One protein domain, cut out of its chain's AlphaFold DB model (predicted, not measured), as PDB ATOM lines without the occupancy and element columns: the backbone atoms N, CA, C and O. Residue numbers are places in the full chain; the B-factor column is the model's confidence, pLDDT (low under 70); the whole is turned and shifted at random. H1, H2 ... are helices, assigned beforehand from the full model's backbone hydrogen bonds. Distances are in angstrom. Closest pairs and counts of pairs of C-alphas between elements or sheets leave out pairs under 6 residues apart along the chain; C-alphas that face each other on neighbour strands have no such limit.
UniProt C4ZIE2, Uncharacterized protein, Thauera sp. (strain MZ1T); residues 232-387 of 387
ATOM      1  N   ILE A 232      -8.509  28.820  47.680       96.62
ATOM      2  CA  ILE A 232      -9.871  28.401  48.020       96.62
ATOM      3  C   ILE A 232     -10.847  29.465  47.527       96.62
ATOM      4  O   ILE A 232     -11.716  29.160  46.710       96.62
ATOM      5  N   ARG A 233     -10.663  30.729  47.920       95.56
ATOM      6  CA  ARG A 233     -11.521  31.831  47.465       95.56
ATOM      7  C   ARG A 233     -11.479  32.011  45.956       95.56
ATOM      8  O   ARG A 233     -12.520  32.240  45.342       95.56
ATOM      9  N   ASN A 234     -10.308  31.865  45.338       96.31
ATOM     10  CA  ASN A 234     -10.174  31.924  43.883       96.31
ATOM     11  C   ASN A 234     -10.979  30.819  43.182       96.31
ATOM     12  O   ASN A 234     -11.584  31.078  42.143       96.31
ATOM     13  N   LEU A 235     -11.010  29.603  43.736       97.75
ATOM     14  CA  LEU A 235     -11.850  28.517  43.231       97.75
ATOM     15  C   LEU A 235     -13.343  28.814  43.433       97.75
ATOM     16  O   LEU A 235     -14.119  28.671  42.490       97.75
ATOM     17  N   LEU A 236     -13.752  29.244  44.631       97.12
ATOM     18  CA  LEU A 236     -15.157  29.556  44.923       97.12
ATOM     19  C   LEU A 236     -15.676  30.713  44.056       97.12
ATOM     20  O   LEU A 236     -16.807  30.673  43.578       97.12
ATOM     21  N   THR A 237     -14.824  31.697  43.763       96.56
ATOM     22  CA  THR A 237     -15.137  32.793  42.834       96.56
ATOM     23  C   THR A 237     -15.414  32.267  41.424       96.56
ATOM     24  O   THR A 237     -16.373  32.700  40.788       96.56
ATOM     25  N   GLU A 238     -14.637  31.293  40.938       96.88
ATOM     26  CA  GLU A 238     -14.905  30.644  39.647       96.88
ATOM     27  C   GLU A 238     -16.188  29.804  39.655       96.88
ATOM     28  O   GLU A 238     -16.917  29.800  38.664       96.88
ATOM     29  N   VAL A 239     -16.500  29.128  40.765       96.81
ATOM     30  CA  VAL A 239     -17.765  28.394  40.948       96.81
ATOM     31  C   VAL A 239     -18.965  29.345  40.848       96.81
ATOM     32  O   VAL A 239     -19.904  29.083  40.093       96.81
ATOM     33  N   VAL A 240     -18.922  30.485  41.547       96.56
ATOM     34  CA  VAL A 240     -19.960  31.531  41.473       96.56
ATOM     35  C   VAL A 240     -20.030  32.146  40.073       96.56
ATOM     36  O   VAL A 240     -21.122  32.375  39.544       96.56
ATOM     37  N   GLY A 241     -18.875  32.377  39.446       96.00
ATOM     38  CA  GLY A 241     -18.781  32.876  38.080       96.00
ATOM     39  C   GLY A 241     -19.446  31.937  37.072       96.00
ATOM     40  O   GLY A 241     -20.223  32.393  36.240       96.00
ATOM     41  N   ALA A 242     -19.236  30.623  37.197       94.88
ATOM     42  CA  ALA A 242     -19.877  29.631  36.336       94.88
ATOM     43  C   ALA A 242     -21.409  29.654  36.449       94.88
ATOM     44  O   ALA A 242     -22.098  29.520  35.443       94.88
ATOM     45  N   ASN A 243     -21.956  29.849  37.651       95.69
ATOM     46  CA  ASN A 243     -23.402  29.999  37.831       95.69
ATOM     47  C   ASN A 243     -23.923  31.307  37.229       95.69
ATOM     48  O   ASN A 243     -24.992  31.327  36.626       95.69
ATOM     49  N   SER A 244     -23.160  32.391  37.375       94.62
ATOM     50  CA  SER A 244     -23.534  33.711  36.862       94.62
ATOM     51  C   SER A 244     -23.590  33.730  35.330       94.62
ATOM     52  O   SER A 244     -24.549  34.254  34.766       94.62
ATOM     53  N   ASP A 245     -22.621  33.098  34.661       92.81
ATOM     54  CA  ASP A 245     -22.563  32.994  33.193       92.81
ATOM     55  C   ASP A 245     -23.721  32.167  32.602       92.81
ATOM     56  O   ASP A 245     -24.037  32.287  31.418       92.81
ATOM     57  N   LEU A 246     -24.350  31.313  33.417       89.31
ATOM     58  CA  LEU A 246     -25.386  30.364  33.005       89.31
ATOM     59  C   LEU A 246     -26.814  30.784  33.382       89.31
ATOM     60  O   LEU A 246     -27.755  30.056  33.066       89.31
ATOM     61  N   ASN A 247     -26.989  31.939  34.030       86.31
ATOM     62  CA  ASN A 247     -28.278  32.455  34.498       86.31
ATOM     63  C   ASN A 247     -29.374  32.355  33.404       86.31
ATOM     64  O   ASN A 247     -29.156  32.844  32.291       86.31
ATOM     65  N   PRO A 248     -30.553  31.746  33.674       88.31
ATOM     66  CA  PRO A 248     -31.093  31.304  34.972       88.31
ATOM     67  C   PRO A 248     -30.695  29.903  35.444       88.31
ATOM     68  O   PRO A 248     -31.159  29.465  36.496       88.31
ATOM     69  N   LEU A 249     -29.852  29.183  34.709       90.00
ATOM     70  CA  LEU A 249     -29.319  27.904  35.165       90.00
ATOM     71  C   LEU A 249     -28.181  28.119  36.171       90.00
ATOM     72  O   LEU A 249     -27.459  29.109  36.141       90.00
ATOM     73  N   SER A 250     -28.000  27.152  37.066       93.56
ATOM     74  CA  SER A 250     -26.852  27.093  37.974       93.56
ATOM     75  C   SER A 250     -26.216  25.719  37.862       93.56
ATOM     76  O   SER A 250     -26.875  24.704  38.097       93.56
ATOM     77  N   LEU A 251     -24.946  25.689  37.463       94.19
ATOM     78  CA  LEU A 251     -24.172  24.460  37.328       94.19
ATOM     79  C   LEU A 251     -23.831  23.869  38.698       94.19
ATOM     80  O   LEU A 251     -23.925  22.656  38.878       94.19
ATOM     81  N   PHE A 252     -23.489  24.727  39.656       96.38
ATOM     82  CA  PHE A 252     -23.161  24.359  41.026       96.38
ATOM     83  C   PHE A 252     -24.305  24.726  41.974       96.38
ATOM     84  O   PHE A 252     -24.767  25.864  41.996       96.38
ATOM     85  N   THR A 253     -24.757  23.773  42.783       94.50
ATOM     86  CA  THR A 253     -25.820  23.956  43.786       94.50
ATOM     87  C   THR A 253     -25.291  24.475  45.121       94.50
ATOM     88  O   THR A 253     -26.071  24.923  45.957       94.50
ATOM     89  N   ARG A 254     -23.970  24.420  45.329       94.19
ATOM     90  CA  ARG A 254     -23.270  24.911  46.519       94.19
ATOM     91  C   ARG A 254     -22.104  25.792  46.092       94.19
ATOM     92  O   ARG A 254     -21.307  25.384  45.254       94.19
ATOM     93  N   THR A 255     -22.007  26.975  46.683       93.56
ATOM     94  CA  THR A 255     -20.962  27.970  46.387       93.56
ATOM     95  C   THR A 255     -20.045  28.236  47.577       93.56
ATOM     96  O   THR A 255     -19.033  28.908  47.425       93.56
ATOM     97  N   GLU A 256     -20.387  27.706  48.750       92.75
ATOM     98  CA  GLU A 256     -19.711  27.973  50.018       92.75
ATOM     99  C   GLU A 256     -19.666  26.700  50.876       92.75
ATOM    100  O   GLU A 256     -20.537  25.829  50.775       92.75
ATOM    101  N   ASN A 257     -18.640  26.592  51.723       93.00
ATOM    102  CA  ASN A 257     -18.538  25.593  52.784       93.00
ATOM    103  C   ASN A 257     -17.668  26.161  53.915       93.00
ATOM    104  O   ASN A 257     -16.475  26.366  53.718       93.00
ATOM    105  N   VAL A 258     -18.259  26.380  55.091       89.38
ATOM    106  CA  VAL A 258     -17.576  26.958  56.264       89.38
ATOM    107  C   VAL A 258     -16.419  26.094  56.779       89.38
ATOM    108  O   VAL A 258     -15.486  26.607  57.381       89.38
ATOM    109  N   HIS A 259     -16.443  24.785  56.510       91.94
ATOM    110  CA  HIS A 259     -15.390  23.860  56.933       91.94
ATOM    111  C   HIS A 259     -14.287  23.673  55.880       91.94
ATOM    112  O   HIS A 259     -13.334  22.927  56.111       91.94
ATOM    113  N   LEU A 260     -14.404  24.310  54.709       94.25
ATOM    114  CA  LEU A 260     -13.388  24.220  53.666       94.25
ATOM    115  C   LEU A 260     -12.170  25.064  54.044       94.25
ATOM    116  O   LEU A 260     -12.222  26.290  54.032       94.25
ATOM    117  N   ARG A 261     -11.058  24.387  54.333       94.50
ATOM    118  CA  ARG A 261      -9.805  24.996  54.786       94.50
ATOM    119  C   ARG A 261      -8.580  24.304  54.203       94.50
ATOM    120  O   ARG A 261      -8.677  23.223  53.621       94.50
ATOM    121  N   MET A 262      -7.423  24.928  54.391       93.81
ATOM    122  CA  MET A 262      -6.124  24.319  54.117       93.81
ATOM    123  C   MET A 262      -5.773  23.293  55.217       93.81
ATOM    124  O   MET A 262      -6.072  23.537  56.387       93.81
ATOM    125  N   PRO A 263      -5.114  22.168  54.885       93.12
ATOM    126  CA  PRO A 263      -4.699  21.160  55.866       93.12
ATOM    127  C   PRO A 263      -3.446  21.611  56.632       93.12
ATOM    128  O   PRO A 263      -2.318  21.447  56.159       93.12
ATOM    129  N   VAL A 264      -3.643  22.186  57.816       93.06
ATOM    130  CA  VAL A 264      -2.575  22.802  58.627       93.06
ATOM    131  C   VAL A 264      -1.892  21.834  59.592       93.06
ATOM    132  O   VAL A 264      -0.744  22.045  59.966       93.06
ATOM    133  N   GLU A 265      -2.547  20.726  59.934       90.31
ATOM    134  CA  GLU A 265      -2.022  19.675  60.817       90.31
ATOM    135  C   GLU A 265      -0.917  18.843  60.139       90.31
ATOM    136  O   GLU A 265      -0.298  17.987  60.763       90.31
ATOM    137  N   GLN A 266      -0.679  19.056  58.838       85.31
ATOM    138  CA  GLN A 266       0.364  18.388  58.050       85.31
ATOM    139  C   GLN A 266       0.340  16.850  58.131       85.31
ATOM    140  O   GLN A 266       1.363  16.181  57.974       85.31
ATOM    141  N   THR A 267      -0.849  16.269  58.291       86.44
ATOM    142  CA  THR A 267      -1.068  14.822  58.192       86.44
ATOM    143  C   THR A 267      -1.799  14.467  56.902       86.44
ATOM    144  O   THR A 267      -2.622  15.232  56.394       86.44
ATOM    145  N   TYR A 268      -1.558  13.257  56.388       86.81
ATOM    146  CA  TYR A 268      -2.298  12.775  55.221       86.81
ATOM    147  C   TYR A 268      -3.806  12.667  55.502       86.81
ATOM    148  O   TYR A 268      -4.613  12.897  54.606       86.81
ATOM    149  N   LYS A 269      -4.197  12.377  56.752       87.44
ATOM    150  CA  LYS A 269      -5.606  12.354  57.159       87.44
ATOM    151  C   LYS A 269      -6.243  13.742  57.047       87.44
ATOM    152  O   LYS A 269      -7.249  13.855  56.359       87.44
ATOM    153  N   SER A 270      -5.613  14.786  57.599       89.94
ATOM    154  CA  SER A 270      -6.094  16.172  57.450       89.94
ATOM    155  C   SER A 270      -6.208  16.582  55.976       89.94
ATOM    156  O   SER A 270      -7.220  17.146  55.564       89.94
ATOM    157  N   TYR A 271      -5.232  16.209  55.138       91.94
ATOM    158  CA  TYR A 271      -5.305  16.445  53.693       91.94
ATOM    159  C   TYR A 271      -6.531  15.785  53.040       91.94
ATOM    160  O   TYR A 271      -7.240  16.424  52.259       91.94
ATOM    161  N   CYS A 272      -6.807  14.523  53.372       92.12
ATOM    162  CA  CYS A 272      -7.976  13.794  52.881       92.12
ATOM    163  C   CYS A 272      -9.302  14.371  53.410       92.12
ATOM    164  O   CYS A 272     -10.281  14.438  52.662       92.12
ATOM    165  N   ASP A 273      -9.342  14.820  54.664       92.31
ATOM    166  CA  ASP A 273     -10.528  15.440  55.266       92.31
ATOM    167  C   ASP A 273     -10.834  16.794  54.613       92.31
ATOM    168  O   ASP A 273     -11.956  17.020  54.155       92.31
ATOM    169  N   CYS A 274      -9.820  17.641  54.413       94.69
ATOM    170  CA  CYS A 274      -9.960  18.891  53.662       94.69
ATOM    171  C   CYS A 274     -10.401  18.633  52.209       94.69
ATOM    172  O   CYS A 274     -11.264  19.336  51.679       94.69
ATOM    173  N   ALA A 275      -9.873  17.590  51.554       95.38
ATOM    174  CA  ALA A 275     -10.317  17.183  50.216       95.38
ATOM    175  C   ALA A 275     -11.775  16.693  50.204       95.38
ATOM    176  O   ALA A 275     -12.485  16.891  49.217       95.38
ATOM    177  N   SER A 276     -12.244  16.094  51.296       94.62
ATOM    178  CA  SER A 276     -13.638  15.672  51.445       94.62
ATOM    179  C   SER A 276     -14.573  16.874  51.582       94.62
ATOM    180  O   SER A 276     -15.619  16.902  50.931       94.62
ATOM    181  N   GLU A 277     -14.176  17.904  52.336       95.50
ATOM    182  CA  GLU A 277     -14.899  19.182  52.404       95.50
ATOM    183  C   GLU A 277     -14.908  19.920  51.059       95.50
ATOM    184  O   GLU A 277     -15.947  20.443  50.648       95.50
ATOM    185  N   LEU A 278     -13.795  19.889  50.323       96.62
ATOM    186  CA  LEU A 278     -13.708  20.422  48.962       96.62
ATOM    187  C   LEU A 278     -14.679  19.696  48.021       96.62
ATOM    188  O   LEU A 278     -15.430  20.328  47.275       96.62
ATOM    189  N   TYR A 279     -14.734  18.364  48.100       95.69
ATOM    190  CA  TYR A 279     -15.637  17.544  47.294       95.69
ATOM    191  C   TYR A 279     -17.117  17.888  47.510       95.69
ATOM    192  O   TYR A 279     -17.915  17.739  46.588       95.69
ATOM    193  N   LYS A 280     -17.513  18.384  48.688       95.38
ATOM    194  CA  LYS A 280     -18.897  18.822  48.938       95.38
ATOM    195  C   LYS A 280     -19.301  20.058  48.129       95.38
ATOM    196  O   LYS A 280     -20.502  20.298  48.022       95.38
ATOM    197  N   VAL A 281     -18.339  20.815  47.595       95.31
ATOM    198  CA  VAL A 281     -18.561  22.039  46.802       95.31
ATOM    199  C   VAL A 281     -18.350  21.800  45.307       95.31
ATOM    200  O   VAL A 281     -19.087  22.341  44.492       95.31
ATOM    201  N   VAL A 282     -17.374  20.970  44.926       95.31
ATOM    202  CA  VAL A 282     -17.044  20.718  43.506       95.31
ATOM    203  C   VAL A 282     -17.499  19.350  42.989       95.31
ATOM    204  O   VAL A 282     -17.395  19.067  41.797       95.31
ATOM    205  N   GLY A 283     -17.966  18.474  43.876       94.12
ATOM    206  CA  GLY A 283     -18.315  17.097  43.558       94.12
ATOM    207  C   GLY A 283     -19.677  16.912  42.884       94.12
ATOM    208  O   GLY A 283     -20.430  17.860  42.678       94.12
ATOM    209  N   PRO A 284     -20.042  15.656  42.575       92.31
ATOM    210  CA  PRO A 284     -21.268  15.292  41.866       92.31
ATOM    211  C   PRO A 284     -22.542  15.762  42.562       92.31
ATOM    212  O   PRO A 284     -23.503  16.098  41.875       92.31
ATOM    213  N   ASP A 285     -22.533  15.790  43.898       89.19
ATOM    214  CA  ASP A 285     -23.661  16.232  44.728       89.19
ATOM    215  C   ASP A 285     -23.849  17.757  44.673       89.19
ATOM    216  O   ASP A 285     -24.946  18.264  44.905       89.19
ATOM    217  N   ALA A 286     -22.782  18.488  44.338       94.19
ATOM    218  CA  ALA A 286     -22.825  19.918  44.084       94.19
ATOM    219  C   ALA A 286     -23.133  20.248  42.615       94.19
ATOM    220  O   ALA A 286     -23.425  21.397  42.311       94.19
ATOM    221  N   LEU A 287     -23.097  19.278  41.694       95.69
ATOM    222  CA  LEU A 287     -23.376  19.503  40.274       95.69
ATOM    223  C   LEU A 287     -24.861  19.301  39.948       95.69
ATOM    224  O   LEU A 287     -25.439  18.235  40.172       95.69
ATOM    225  N   SER A 288     -25.468  20.311  39.334       96.19
ATOM    226  CA  SER A 288     -26.862  20.282  38.899       96.19
ATOM    227  C   SER A 288     -27.023  19.454  37.622       96.19
ATOM    228  O   SER A 288     -26.761  19.922  36.512       96.19
ATOM    229  N   GLN A 289     -27.508  18.213  37.756       95.38
ATOM    230  CA  GLN A 289     -27.875  17.398  36.590       95.38
ATOM    231  C   GLN A 289     -28.913  18.072  35.679       95.38
ATOM    232  O   GLN A 289     -28.751  17.963  34.464       95.38
ATOM    233  N   PRO A 290     -29.955  18.762  36.195       94.94
ATOM    234  CA  PRO A 290     -30.877  19.505  35.341       94.94
ATOM    235  C   PRO A 290     -30.171  20.561  34.488       94.94
ATOM    236  O   PRO A 290     -30.416  20.613  33.287       94.94
ATOM    237  N   ALA A 291     -29.251  21.338  35.071       95.25
ATOM    238  CA  ALA A 291     -28.501  22.350  34.328       95.25
ATOM    239  C   ALA A 291     -27.564  21.723  33.286       95.25
ATOM    240  O   ALA A 291     -27.533  22.172  32.146       95.25
ATOM    241  N   LEU A 292     -26.851  20.647  33.645       96.12
ATOM    242  CA  LEU A 292     -25.988  19.912  32.713       96.12
ATOM    243  C   LEU A 292     -26.774  19.364  31.516       96.12
ATOM    244  O   LEU A 292     -26.347  19.520  30.376       96.12
ATOM    245  N   LYS A 293     -27.931  18.739  31.766       96.44
ATOM    246  CA  LYS A 293     -28.798  18.215  30.704       96.44
ATOM    247  C   LYS A 293     -29.342  19.339  29.832       96.44
ATOM    248  O   LYS A 293     -29.231  19.227  28.619       96.44
ATOM    249  N   ALA A 294     -29.850  20.419  30.428       94.56
ATOM    250  CA  ALA A 294     -30.340  21.578  29.684       94.56
ATOM    251  C   ALA A 294     -29.250  22.159  28.771       94.56
ATOM    252  O   ALA A 294     -29.477  22.326  27.579       94.56
ATOM    253  N   LEU A 295     -28.026  22.339  29.280       94.19
ATOM    254  CA  LEU A 295     -26.895  22.806  28.472       94.19
ATOM    255  C   LEU A 295     -26.563  21.865  27.313       94.19
ATOM    256  O   LEU A 295     -26.352  22.317  26.191       94.19
ATOM    257  N   LEU A 296     -26.521  20.558  27.573       95.75
ATOM    258  CA  LEU A 296     -26.247  19.546  26.553       95.75
ATOM    259  C   LEU A 296     -27.325  19.514  25.458       95.75
ATOM    260  O   LEU A 296     -27.002  19.351  24.282       95.75
ATOM    261  N   GLN A 297     -28.590  19.694  25.834       95.69
ATOM    262  CA  GLN A 297     -29.711  19.764  24.898       95.69
ATOM    263  C   GLN A 297     -29.657  21.053  24.072       95.69
ATOM    264  O   GLN A 297     -29.655  20.993  22.844       95.69
ATOM    265  N   ASP A 298     -29.541  22.201  24.738       92.06
ATOM    266  CA  ASP A 298     -29.679  23.516  24.112       92.06
ATOM    267  C   ASP A 298     -28.473  23.889  23.240       92.06
ATOM    268  O   ASP A 298     -28.636  24.509  22.189       92.06
ATOM    269  N   ARG A 299     -27.251  23.530  23.657       91.31
ATOM    270  CA  ARG A 299     -26.015  23.895  22.939       91.31
ATOM    271  C   ARG A 299     -25.529  22.833  21.962       91.31
ATOM    272  O   ARG A 299     -24.885  23.182  20.978       91.31
ATOM    273  N   PHE A 300     -25.811  21.558  22.227       94.44
ATOM    274  CA  PHE A 300     -25.218  20.444  21.476       94.44
ATOM    275  C   PHE A 300     -26.248  19.492  20.865       94.44
ATOM    276  O   PHE A 300     -25.862  18.501  20.250       94.44
ATOM    277  N   GLY A 301     -27.547  19.773  21.010       93.00
ATOM    278  CA  GLY A 301     -28.611  18.967  20.410       93.00
ATOM    279  C   GLY A 301     -28.711  17.546  20.966       93.00
ATOM    280  O   GLY A 301     -29.284  16.679  20.309       93.00
ATOM    281  N   GLN A 302     -28.150  17.292  22.155       94.56
ATOM    282  CA  GLN A 302     -28.249  15.991  22.817       94.56
ATOM    283  C   GLN A 302     -29.707  15.697  23.191       94.56
ATOM    284  O   GLN A 302     -30.506  16.599  23.440       94.56
ATOM    285  N   THR A 303     -30.073  14.425  23.252       93.88
ATOM    286  CA  THR A 303     -31.435  13.968  23.544       93.88
ATOM    287  C   THR A 303     -31.498  13.198  24.863       93.88
ATOM    288  O   THR A 303     -30.485  12.834  25.454       93.88
ATOM    289  N   GLN A 304     -32.711  12.892  25.341       89.88
ATOM    290  CA  GLN A 304     -32.879  12.072  26.551       89.88
ATOM    291  C   GLN A 304     -32.262  10.671  26.412       89.88
ATOM    292  O   GLN A 304     -31.874  10.081  27.418       89.88
ATOM    293  N   ALA A 305     -32.156  10.143  25.187       90.44
ATOM    294  CA  ALA A 305     -31.512   8.858  24.933       90.44
ATOM    295  C   ALA A 305     -30.000   8.912  25.209       90.44
ATOM    296  O   ALA A 305     -29.452   7.952  25.747       90.44
ATOM    297  N   ASP A 306     -29.357  10.051  24.935       91.44
ATOM    298  CA  ASP A 306     -27.919  10.262  25.151       91.44
ATOM    299  C   ASP A 306     -27.559  10.368  26.641       91.44
ATOM    300  O   ASP A 306     -26.411  10.185  27.042       91.44
ATOM    301  N   PHE A 307     -28.557  10.604  27.499       94.88
ATOM    302  CA  PHE A 307     -28.398  10.653  28.954       94.88
ATOM    303  C   PHE A 307     -28.604   9.299  29.640       94.88
ATOM    304  O   PHE A 307     -28.677   9.244  30.872       94.88
ATOM    305  N   ILE A 308     -28.688   8.209  28.873       93.19
ATOM    306  CA  ILE A 308     -28.826   6.842  29.378       93.19
ATOM    307  C   ILE A 308     -27.588   6.038  28.989       93.19
ATOM    308  O   ILE A 308     -27.202   5.962  27.827       93.19
ATOM    309  N   HIS A 309     -26.979   5.372  29.968       89.81
ATOM    310  CA  HIS A 309     -25.823   4.525  29.727       89.81
ATOM    311  C   HIS A 309     -26.190   3.338  28.806       89.81
ATOM    312  O   HIS A 309     -27.117   2.585  29.139       89.81
ATOM    313  N   PRO A 310     -25.450   3.087  27.705       84.69
ATOM    314  CA  PRO A 310     -25.825   2.086  26.701       84.69
ATOM    315  C   PRO A 310     -25.978   0.670  27.262       84.69
ATOM    316  O   PRO A 310     -26.941  -0.022  26.926       84.69
ATOM    317  N   GLU A 311     -25.052   0.263  28.135       86.19
ATOM    318  CA  GLU A 311     -25.012  -1.085  28.716       86.19
ATOM    319  C   GLU A 311     -25.953  -1.241  29.917       86.19
ATOM    320  O   GLU A 311     -26.860  -2.066  29.893       86.19
ATOM    321  N   SER A 312     -25.779  -0.426  30.965       88.31
ATOM    322  CA  SER A 312     -26.548  -0.565  32.209       88.31
ATOM    323  C   SER A 312     -27.996  -0.069  32.124       88.31
ATOM    324  O   SER A 312     -28.769  -0.333  33.044       88.31
ATOM    325  N   LYS A 313     -28.363   0.671  31.064       90.88
ATOM    326  CA  LYS A 313     -29.664   1.349  30.888       90.88
ATOM    327  C   LYS A 313     -30.033   2.318  32.018       90.88
ATOM    328  O   LYS A 313     -31.185   2.732  32.130       90.88
ATOM    329  N   ARG A 314     -29.064   2.699  32.854       91.50
ATOM    330  CA  ARG A 314     -29.246   3.668  33.939       91.50
ATOM    331  C   ARG A 314     -28.995   5.094  33.439       91.50
ATOM    332  O   ARG A 314     -28.194   5.264  32.519       91.50
ATOM    333  N   PRO A 315     -29.622   6.115  34.049       93.69
ATOM    334  CA  PRO A 315     -29.270   7.506  33.789       93.69
ATOM    335  C   PRO A 315     -27.782   7.768  34.049       93.69
ATOM    336  O   PRO A 315     -27.217   7.223  35.002       93.69
ATOM    337  N   LEU A 316     -27.163   8.615  33.225       94.00
ATOM    338  CA  LEU A 316     -25.795   9.076  33.448       94.00
ATOM    339  C   LEU A 316     -25.694   9.843  34.774       94.00
ATOM    340  O   LEU A 316     -26.558  10.655  35.109       94.00
ATOM    341  N   SER A 317     -24.620   9.592  35.521       93.69
ATOM    342  CA  SER A 317     -24.298  10.338  36.740       93.69
ATOM    343  C   SER A 317     -23.864  11.773  36.426       93.69
ATOM    344  O   SER A 317     -23.496  12.085  35.293       93.69
ATOM    345  N   SER A 318     -23.824  12.651  37.436       94.50
ATOM    346  CA  SER A 318     -23.376  14.041  37.252       94.50
ATOM    347  C   SER A 318     -21.960  14.128  36.660       94.50
ATOM    348  O   SER A 318     -21.708  14.988  35.825       94.50
ATOM    349  N   LEU A 319     -21.052  13.204  37.014       93.81
ATOM    350  CA  LEU A 319     -19.697  13.149  36.438       93.81
ATOM    351  C   LEU A 319     -19.684  12.690  34.983       93.81
ATOM    352  O   LEU A 319     -18.864  13.159  34.199       93.81
ATOM    353  N   GLN A 320     -20.568  11.760  34.620       94.75
ATOM    354  CA  GLN A 320     -20.691  11.306  33.236       94.75
ATOM    355  C   GLN A 320     -21.298  12.404  32.358       94.75
ATOM    356  O   GLN A 320     -20.808  12.634  31.257       94.75
ATOM    357  N   LEU A 321     -22.303  13.126  32.864       96.38
ATOM    358  CA  LEU A 321     -22.877  14.295  32.194       96.38
ATOM    359  C   LEU A 321     -21.852  15.428  32.051       96.38
ATOM    360  O   LEU A 321     -21.743  16.015  30.979       96.38
ATOM    361  N   LEU A 322     -21.056  15.694  33.091       96.38
ATOM    362  CA  LEU A 322     -19.949  16.646  33.025       96.38
ATOM    363  C   LEU A 322     -18.906  16.228  31.978       96.38
ATOM    364  O   LEU A 322     -18.519  17.046  31.153       96.38
ATOM    365  N   GLY A 323     -18.482  14.961  31.968       96.00
ATOM    366  CA  GLY A 323     -17.524  14.461  30.977       96.00
ATOM    367  C   GLY A 323     -18.059  14.535  29.542       96.00
ATOM    368  O   GLY A 323     -17.312  14.850  28.614       96.00
ATOM    369  N   LEU A 324     -19.363  14.305  29.353       96.06
ATOM    370  CA  LEU A 324     -20.031  14.501  28.067       96.06
ATOM    371  C   LEU A 324     -20.023  15.982  27.659       96.06
ATOM    372  O   LEU A 324     -19.714  16.287  26.508       96.06
ATOM    373  N   LEU A 325     -20.301  16.900  28.589       96.06
ATOM    374  CA  LEU A 325     -20.232  18.345  28.352       96.06
ATOM    375  C   LEU A 325     -18.816  18.786  27.961       96.06
ATOM    376  O   LEU A 325     -18.643  19.440  26.938       96.06
ATOM    377  N   GLU A 326     -17.800  18.381  28.720       96.81
ATOM    378  CA  GLU A 326     -16.389  18.674  28.430       96.81
ATOM    379  C   GLU A 326     -15.955  18.163  27.051       96.81
ATOM    380  O   GLU A 326     -15.246  18.860  26.323       96.81
ATOM    381  N   SER A 327     -16.406  16.963  26.675       96.69
ATOM    382  CA  SER A 327     -16.111  16.370  25.368       96.69
ATOM    383  C   SER A 327     -16.736  17.177  24.228       96.69
ATOM    384  O   SER A 327     -16.059  17.463  23.243       96.69
ATOM    385  N   ASN A 328     -17.998  17.598  24.377       95.88
ATOM    386  CA  ASN A 328     -18.687  18.434  23.390       95.88
ATOM    387  C   ASN A 328     -18.090  19.853  23.298       95.88
ATOM    388  O   ASN A 328     -18.062  20.440  22.221       95.88
ATOM    389  N   LEU A 329     -17.554  20.383  24.403       95.56
ATOM    390  CA  LEU A 329     -16.852  21.671  24.451       95.56
ATOM    391  C   LEU A 329     -15.405  21.615  23.920       95.56
ATOM    392  O   LEU A 329     -14.749  22.653  23.828       95.56
ATOM    393  N   GLY A 330     -14.871  20.428  23.607       95.88
ATOM    394  CA  GLY A 330     -13.479  20.264  23.174       95.88
ATOM    395  C   GLY A 330     -12.442  20.488  24.284       95.88
ATOM    396  O   GLY A 330     -11.285  20.785  23.993       95.88
ATOM    397  N   VAL A 331     -12.838  20.342  25.554       96.75
ATOM    398  CA  VAL A 331     -11.970  20.480  26.740       96.75
ATOM    399  C   VAL A 331     -12.041  19.230  27.637       96.75
ATOM    400  O   VAL A 331     -12.346  19.342  28.826       96.75
ATOM    401  N   PRO A 332     -11.779  18.022  27.095       95.06
ATOM    402  CA  PRO A 332     -11.961  16.771  27.829       95.06
ATOM    403  C   PRO A 332     -11.133  16.734  29.122       95.06
ATOM    404  O   PRO A 332      -9.962  17.116  29.129       95.06
ATOM    405  N   ASP A 333     -11.754  16.264  30.210       94.69
ATOM    406  CA  ASP A 333     -11.164  16.118  31.548       94.69
ATOM    407  C   ASP A 333     -10.617  17.423  32.173       94.69
ATOM    408  O   ASP A 333      -9.862  17.366  33.149       94.69
ATOM    409  N   ALA A 334     -10.998  18.603  31.669       96.44
ATOM    410  CA  ALA A 334     -10.507  19.882  32.184       96.44
ATOM    411  C   ALA A 334     -10.822  20.088  33.676       96.44
ATOM    412  O   ALA A 334      -9.937  20.474  34.438       96.44
ATOM    413  N   PHE A 335     -12.057  19.815  34.091       96.75
ATOM    414  CA  PHE A 335     -12.522  19.850  35.476       96.75
ATOM    415  C   PHE A 335     -12.674  18.436  36.053       96.75
ATOM    416  O   PHE A 335     -12.283  18.187  37.195       96.75
ATOM    417  N   ASN A 336     -13.157  17.478  35.256       94.69
ATOM    418  CA  ASN A 336     -13.351  16.095  35.698       94.69
ATOM    419  C   ASN A 336     -12.027  15.399  36.079       94.69
ATOM    420  O   ASN A 336     -11.990  14.606  37.018       94.69
ATOM    421  N   GLY A 337     -10.915  15.721  35.406       95.69
ATOM    422  CA  GLY A 337      -9.587  15.181  35.712       95.69
ATOM    423  C   GLY A 337      -9.115  15.523  37.132       95.69
ATOM    424  O   GLY A 337      -8.904  14.608  37.935       95.69
ATOM    425  N   PRO A 338      -8.983  16.816  37.486       96.69
ATOM    426  CA  PRO A 338      -8.696  17.238  38.857       96.69
ATOM    427  C   PRO A 338      -9.736  16.732  39.866       96.69
ATOM    428  O   PRO A 338      -9.366  16.264  40.943       96.69
ATOM    429  N   LEU A 339     -11.026  16.717  39.512       96.38
ATOM    430  CA  LEU A 339     -12.089  16.236  40.398       96.38
ATOM    431  C   LEU A 339     -11.948  14.745  40.754       96.38
ATOM    432  O   LEU A 339     -12.188  14.365  41.899       96.38
ATOM    433  N   LYS A 340     -11.479  13.898  39.826       94.88
ATOM    434  CA  LYS A 340     -11.148  12.488  40.113       94.88
ATOM    435  C   LYS A 340     -10.047  12.359  41.175       94.88
ATOM    436  O   LYS A 340     -10.091  11.420  41.971       94.88
ATOM    437  N   LYS A 341      -9.086  13.294  41.233       95.06
ATOM    438  CA  LYS A 341      -8.061  13.322  42.297       95.06
ATOM    439  C   LYS A 341      -8.702  13.602  43.659       95.06
ATOM    440  O   LYS A 341      -8.430  12.869  44.606       95.06
ATOM    441  N   VAL A 342      -9.601  14.588  43.735       95.06
ATOM    442  CA  VAL A 342     -10.372  14.893  44.958       95.06
ATOM    443  C   VAL A 342     -11.219  13.686  45.379       95.06
ATOM    444  O   VAL A 342     -11.205  13.294  46.542       95.06
ATOM    445  N   ALA A 343     -11.910  13.047  44.428       92.50
ATOM    446  CA  ALA A 343     -12.745  11.872  44.681       92.50
ATOM    447  C   ALA A 343     -11.944  10.721  45.305       92.50
ATOM    448  O   ALA A 343     -12.400  10.085  46.252       92.50
ATOM    449  N   LYS A 344     -10.731  10.473  44.795       92.50
ATOM    450  CA  LYS A 344      -9.828   9.463  45.350       92.50
ATOM    451  C   LYS A 344      -9.455   9.784  46.799       92.50
ATOM    452  O   LYS A 344      -9.519   8.894  47.637       92.50
ATOM    453  N   LEU A 345      -9.111  11.037  47.097       91.25
ATOM    454  CA  LEU A 345      -8.767  11.466  48.457       91.25
ATOM    455  C   LEU A 345      -9.948  11.318  49.423       91.25
ATOM    456  O   LEU A 345      -9.754  10.829  50.531       91.25
ATOM    457  N   ARG A 346     -11.172  11.633  48.980       87.12
ATOM    458  CA  ARG A 346     -12.394  11.391  49.760       87.12
ATOM    459  C   ARG A 346     -12.561   9.912  50.123       87.12
ATOM    460  O   ARG A 346     -12.788   9.589  51.279       87.12
ATOM    461  N   ILE A 347     -12.409   9.007  49.152       86.25
ATOM    462  CA  ILE A 347     -12.499   7.553  49.399       86.25
ATOM    463  C   ILE A 347     -11.417   7.108  50.393       86.25
ATOM    464  O   ILE A 347     -11.659   6.266  51.254       86.25
ATOM    465  N   GLU A 348     -10.211   7.664  50.290       84.31
ATOM    466  CA  GLU A 348      -9.128   7.342  51.219       84.31
ATOM    467  C   GLU A 348      -9.374   7.880  52.638       84.31
ATOM    468  O   GLU A 348      -8.970   7.212  53.592       84.31
ATOM    469  N   ALA A 349     -10.074   9.010  52.788       76.00
ATOM    470  CA  ALA A 349     -10.473   9.568  54.082       76.00
ATOM    471  C   ALA A 349     -11.350   8.600  54.895       76.00
ATOM    472  O   ALA A 349     -11.178   8.502  56.113       76.00
ATOM    473  N   ASP A 350     -12.251   7.886  54.212       69.25
ATOM    474  CA  ASP A 350     -13.247   6.985  54.802       69.25
ATOM    475  C   ASP A 350     -12.687   5.584  55.125       69.25
ATOM    476  O   ASP A 350     -13.286   4.832  55.896       69.25
ATOM    477  N   HIS A 351     -11.548   5.201  54.531       64.06
ATOM    478  CA  HIS A 351     -11.123   3.794  54.487       64.06
ATOM    479  C   HIS A 351      -9.680   3.502  54.915       64.06
ATOM    480  O   HIS A 351      -9.315   2.326  54.985       64.06
ATOM    481  N   LYS A 352      -8.844   4.506  55.216       62.91
ATOM    482  CA  LYS A 352      -7.452   4.265  55.635       62.91
ATOM    483  C   LYS A 352      -7.163   4.779  57.046       62.91
ATOM    484  O   LYS A 352      -7.249   5.972  57.313       62.91
ATOM    485  N   ILE A 353      -6.714   3.871  57.918       54.78
ATOM    486  CA  ILE A 353      -5.887   4.218  59.082       54.78
ATOM    487  C   ILE A 353      -4.479   4.437  58.532       54.78
ATOM    488  O   ILE A 353      -3.917   3.545  57.896       54.78
ATOM    489  N   LEU A 354      -3.946   5.641  58.692       59.62
ATOM    490  CA  LEU A 354      -2.713   6.059  58.034       59.62
ATOM    491  C   LEU A 354      -1.581   6.143  59.053       59.62
ATOM    492  O   LEU A 354      -1.742   6.755  60.106       59.62
ATOM    493  N   GLU A 355      -0.437   5.542  58.727       49.88
ATOM    494  CA  GLU A 355       0.790   5.736  59.496       49.88
ATOM    495  C   GLU A 355       1.327   7.163  59.300       49.88
ATOM    496  O   GLU A 355       1.208   7.719  58.200       49.88
ATOM    497  N   PRO A 356       1.928   7.773  60.336       48.78
ATOM    498  CA  PRO A 356       2.526   9.095  60.227       48.78
ATOM    499  C   PRO A 356       3.720   9.048  59.266       48.78
ATOM    500  O   PRO A 356       4.817   8.626  59.625       48.78
ATOM    501  N   GLN A 357       3.524   9.484  58.021       51.97
ATOM    502  CA  GLN A 357       4.634   9.697  57.099       51.97
ATOM    503  C   GLN A 357       5.214  11.092  57.306       51.97
ATOM    504  O   GLN A 357       4.679  12.086  56.817       51.97
ATOM    505  N   ALA A 358       6.360  11.152  57.981       47.28
ATOM    506  CA  ALA A 358       7.257  12.290  57.882       47.28
ATOM    507  C   ALA A 358       7.816  12.322  56.452       47.28
ATOM    508  O   ALA A 358       8.688  11.534  56.089       47.28
ATOM    509  N   SER A 359       7.287  13.205  55.612       53.47
ATOM    510  CA  SER A 359       7.868  13.487  54.301       53.47
ATOM    511  C   SER A 359       8.131  14.983  54.176       53.47
ATOM    512  O   SER A 359       7.454  15.788  54.811       53.47
ATOM    513  N   ASN A 360       9.135  15.355  53.375       64.25
ATOM    514  CA  ASN A 360       9.474  16.737  52.997       64.25
ATOM    515  C   ASN A 360       8.385  17.349  52.091       64.25
ATOM    516  O   ASN A 360       8.657  17.835  50.995       64.25
ATOM    517  N   ARG A 361       7.130  17.224  52.503       76.50
ATOM    518  CA  ARG A 361       5.931  17.501  51.730       76.50
ATOM    519  C   ARG A 361       5.066  18.451  52.541       76.50
ATOM    520  O   ARG A 361       4.922  18.279  53.745       76.50
ATOM    521  N   SER A 362       4.498  19.444  51.871       85.75
ATOM    522  CA  SER A 362       3.518  20.355  52.453       85.75
ATOM    523  C   SER A 362       2.148  19.980  51.899       85.75
ATOM    524  O   SER A 362       1.865  20.205  50.720       85.75
ATOM    525  N   TYR A 363       1.296  19.399  52.745       90.56
ATOM    526  CA  TYR A 363      -0.072  19.061  52.345       90.56
ATOM    527  C   TYR A 363      -0.901  20.313  52.052       90.56
ATOM    528  O   TYR A 363      -1.762  20.286  51.175       90.56
ATOM    529  N   SER A 364      -0.600  21.421  52.731       91.25
ATOM    530  CA  SER A 364      -1.173  22.736  52.446       91.25
ATOM    531  C   SER A 364      -0.850  23.172  51.009       91.25
ATOM    532  O   SER A 364      -1.758  23.483  50.240       91.25
ATOM    533  N   SER A 365       0.411  23.076  50.580       90.88
ATOM    534  CA  SER A 365       0.814  23.398  49.201       90.88
ATOM    535  C   SER A 365       0.155  22.489  48.158       90.88
ATOM    536  O   SER A 365      -0.302  22.960  47.115       90.88
ATOM    537  N   ASP A 366       0.058  21.188  48.431       92.38
ATOM    538  CA  ASP A 366      -0.609  20.249  47.525       92.38
ATOM    539  C   ASP A 366      -2.101  20.537  47.375       92.38
ATOM    540  O   ASP A 366      -2.639  20.488  46.267       92.38
ATOM    541  N   PHE A 367      -2.766  20.870  48.480       95.56
ATOM    542  CA  PHE A 367      -4.172  21.241  48.477       95.56
ATOM    543  C   PHE A 367      -4.411  22.529  47.681       95.56
ATOM    544  O   PHE A 367      -5.311  22.580  46.845       95.56
ATOM    545  N   ALA A 368      -3.552  23.538  47.844       95.56
ATOM    546  CA  ALA A 368      -3.601  24.760  47.046       95.56
ATOM    547  C   ALA A 368      -3.438  24.510  45.541       95.56
ATOM    548  O   ALA A 368      -4.148  25.111  44.724       95.56
ATOM    549  N   ASN A 369      -2.531  23.605  45.163       95.69
ATOM    550  CA  ASN A 369      -2.369  23.186  43.774       95.69
ATOM    551  C   ASN A 369      -3.636  22.493  43.257       95.69
ATOM    552  O   ASN A 369      -4.094  22.807  42.161       95.69
ATOM    553  N   LEU A 370      -4.252  21.622  44.061       96.94
ATOM    554  CA  LEU A 370      -5.510  20.956  43.716       96.94
ATOM    555  C   LEU A 370      -6.661  21.958  43.516       96.94
ATOM    556  O   LEU A 370      -7.380  21.868  42.519       96.94
ATOM    557  N   CYS A 371      -6.800  22.959  44.394       98.12
ATOM    558  CA  CYS A 371      -7.751  24.060  44.213       98.12
ATOM    559  C   CYS A 371      -7.490  24.831  42.911       98.12
ATOM    560  O   CYS A 371      -8.425  25.130  42.168       98.12
ATOM    561  N   SER A 372      -6.221  25.108  42.602       97.56
ATOM    562  CA  SER A 372      -5.822  25.821  41.383       97.56
ATOM    563  C   SER A 372      -6.105  25.014  40.111       97.56
ATOM    564  O   SER A 372      -6.567  25.573  39.115       97.56
ATOM    565  N   GLU A 373      -5.880  23.698  40.126       97.81
ATOM    566  CA  GLU A 373      -6.237  22.804  39.020       97.81
ATOM    567  C   GLU A 373      -7.751  22.799  38.763       97.81
ATOM    568  O   GLU A 373      -8.173  22.961  37.617       97.81
ATOM    569  N   LEU A 374      -8.568  22.670  39.816       98.12
ATOM    570  CA  LEU A 374     -10.033  22.720  39.717       98.12
ATOM    571  C   LEU A 374     -10.510  24.072  39.180       98.12
ATOM    572  O   LEU A 374     -11.318  24.108  38.254       98.12
ATOM    573  N   LYS A 375      -9.960  25.173  39.712       98.00
ATOM    574  CA  LYS A 375     -10.245  26.541  39.266       98.00
ATOM    575  C   LYS A 375     -10.007  26.668  37.762       98.00
ATOM    576  O   LYS A 375     -10.885  27.105  37.022       98.00
ATOM    577  N   ASN A 376      -8.828  26.251  37.303       97.94
ATOM    578  CA  ASN A 376      -8.453  26.316  35.893       97.94
ATOM    579  C   ASN A 376      -9.345  25.422  35.016       97.94
ATOM    580  O   ASN A 376      -9.639  25.784  33.877       97.94
ATOM    581  N   GLY A 377      -9.786  24.274  35.533       97.50
ATOM    582  CA  GLY A 377     -10.752  23.402  34.871       97.50
ATOM    583  C   GLY A 377     -12.101  24.081  34.643       97.50
ATOM    584  O   GLY A 377     -12.593  24.108  33.515       97.50
ATOM    585  N   ILE A 378     -12.659  24.700  35.689       97.31
ATOM    586  CA  ILE A 378     -13.917  25.456  35.610       97.31
ATOM    587  C   ILE A 378     -13.771  26.637  34.644       97.31
ATOM    588  O   ILE A 378     -14.599  26.800  33.750       97.31
ATOM    589  N   ALA A 379     -12.687  27.409  34.751       97.50
ATOM    590  CA  ALA A 379     -12.433  28.549  33.873       97.50
ATOM    591  C   ALA A 379     -12.366  28.147  32.386       97.50
ATOM    592  O   ALA A 379     -12.890  28.855  31.525       97.50
ATOM    593  N   LYS A 380     -11.778  26.985  32.063       97.19
ATOM    594  CA  LYS A 380     -11.768  26.443  30.691       97.19
ATOM    595  C   LYS A 380     -13.171  26.108  30.188       97.19
ATOM    596  O   LYS A 380     -13.475  26.420  29.039       97.19
ATOM    597  N   ILE A 381     -14.015  25.507  31.029       95.56
ATOM    598  CA  ILE A 381     -15.414  25.215  30.683       95.56
ATOM    599  C   ILE A 381     -16.175  26.518  30.423       95.56
ATOM    600  O   ILE A 381     -16.811  26.650  29.380       95.56
ATOM    601  N   ARG A 382     -16.053  27.507  31.318       94.94
ATOM    602  CA  ARG A 382     -16.681  28.831  31.169       94.94
ATOM    603  C   ARG A 382     -16.263  29.516  29.865       94.94
ATOM    604  O   ARG A 382     -17.111  29.942  29.087       94.94
ATOM    605  N   ALA A 383     -14.960  29.551  29.579       95.50
ATOM    606  CA  ALA A 383     -14.432  30.150  28.356       95.50
ATOM    607  C   ALA A 383     -14.891  29.428  27.078       95.50
ATOM    608  O   ALA A 383     -15.044  30.069  26.041       95.50
ATOM    609  N   ALA A 384     -15.094  28.108  27.133       93.88
ATOM    610  CA  ALA A 384     -15.616  27.337  26.009       93.88
ATOM    611  C   ALA A 384     -17.125  27.553  25.800       93.88
ATOM    612  O   ALA A 384     -17.562  27.606  24.658       93.88
ATOM    613  N   LEU A 385     -17.904  27.732  26.874       90.62
ATOM    614  CA  LEU A 385     -19.348  28.012  26.819       90.62
ATOM    615  C   LEU A 385     -19.695  29.420  26.312       90.62
ATOM    616  O   LEU A 385     -20.822  29.650  25.869       90.62
ATOM    617  N   ALA A 386     -18.749  30.356  26.420       87.88
ATOM    618  CA  ALA A 386     -18.881  31.728  25.936       87.88
ATOM    619  C   ALA A 386     -18.620  31.883  24.423       87.88
ATOM    620  O   ALA A 386     -18.837  32.970  23.884       87.88
ATOM    621  N   ARG A 387     -18.120  30.836  23.758       79.75
ATOM    622  CA  ARG A 387     -17.948  30.769  22.299       79.75
ATOM    623  C   ARG A 387     -19.201  30.197  21.659       79.75
ATOM    624  O   ARG A 387     -19.509  30.651  20.537       79.75
TER     625      ARG A 387
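Overview. This is residues 232 to 387 of the 387 residues of an uncharacterized protein of Thauera sp. (strain MZ1T) (UniProt C4ZIE2). The longest helix, H6, runs along much of the domain's length, with H1 side by side with it and H2 running the same way near its first residues, while H5 crosses H2 at a slant and packs on H6. At the end of the domain where H1 and H6 end, H3 and H4 form a side-by-side pair joined by a long loop, residues 301 to 317; the link from H5 to H6 lies at the other end. The printed part has 156 residues and is all helix, with six named helices in the order H1 to H6 and no named strand. The whole is compact, with a radius of gyration of the C-alphas of 16.6 A, and only just elongated, spanning 52 by 35 by 25 A.

Along the chain. H1, residues 232 to 245, begins at C-alpha 232 at (-9.871, 28.401, 48.020) and is 20.1 A long from first to last C-alpha. H2, residues 268 to 282, measures 20.4 A. H3 takes residues 289 to 300, 15.6 A, and H4 residues 318 to 328, 15.3 A. H5, residues 336 to 351, is 22.6 A long and begins at C-alpha 336 at (-13.351, 16.095, 35.698). H6, residues 363 to 385, measures 33.2 A and ends at C-alpha 385 at (-19.348, 28.012, 26.819).

Arrangement. H5 and H6 are the hubs, touching three helices each. H1 touches H6 at a shallow tilt of 15 degrees, the same way; their closest C-alphas, of Leu 235 and Lys 375, are 4.7 A apart. H6 touches H2 with residues 363 to 367 alone, at a shallow tilt of 19 degrees, the closest C-alphas being those of Tyr 271 and Tyr 363, 6.0 A. H5 and H6 form a hairpin, opposite ways at 38 degrees, only just a steep tilt; the closest C-alphas are those of Pro 338 and Leu 374, 5.7 A. H2 touches H5 at a steep tilt of 51 degrees, opposite ways, with C-alphas 276 and 346 closest at 4.8 A. H4 and H5, also a hairpin, only just touch, with 3 pairs of C-alphas within 8 A; Gly 323 and Asn 336 have the closest C-alphas, 6.5 A. H3 touches H4 at a shallow tilt of 16 degrees, the same way, closest at the C-alphas of Gln 289 and Ser 318, 5.7 A. H1 and H2 are near each other; H3 and H6 are apart. Every O i to N i+4 pair is within hydrogen-bond range in H1, H3, H4 and H6, against 10 of 11 in H2 and 11 of 12 in H5.

Size, cuts and confidence. The two C-alphas farthest apart, of Gly 301 and Ala 358, are 52.3 A from each other. The printed part has no cut and ends at the chain's last residue, 387. The links H1 to H2, H3 to H4 and H5 to H6 are long, with 22, 17 and 11 residues. The mean pLDDT of the printed part is 90.8; residues 350 to 360, of which 350 and 351 belong to H5, are under 70.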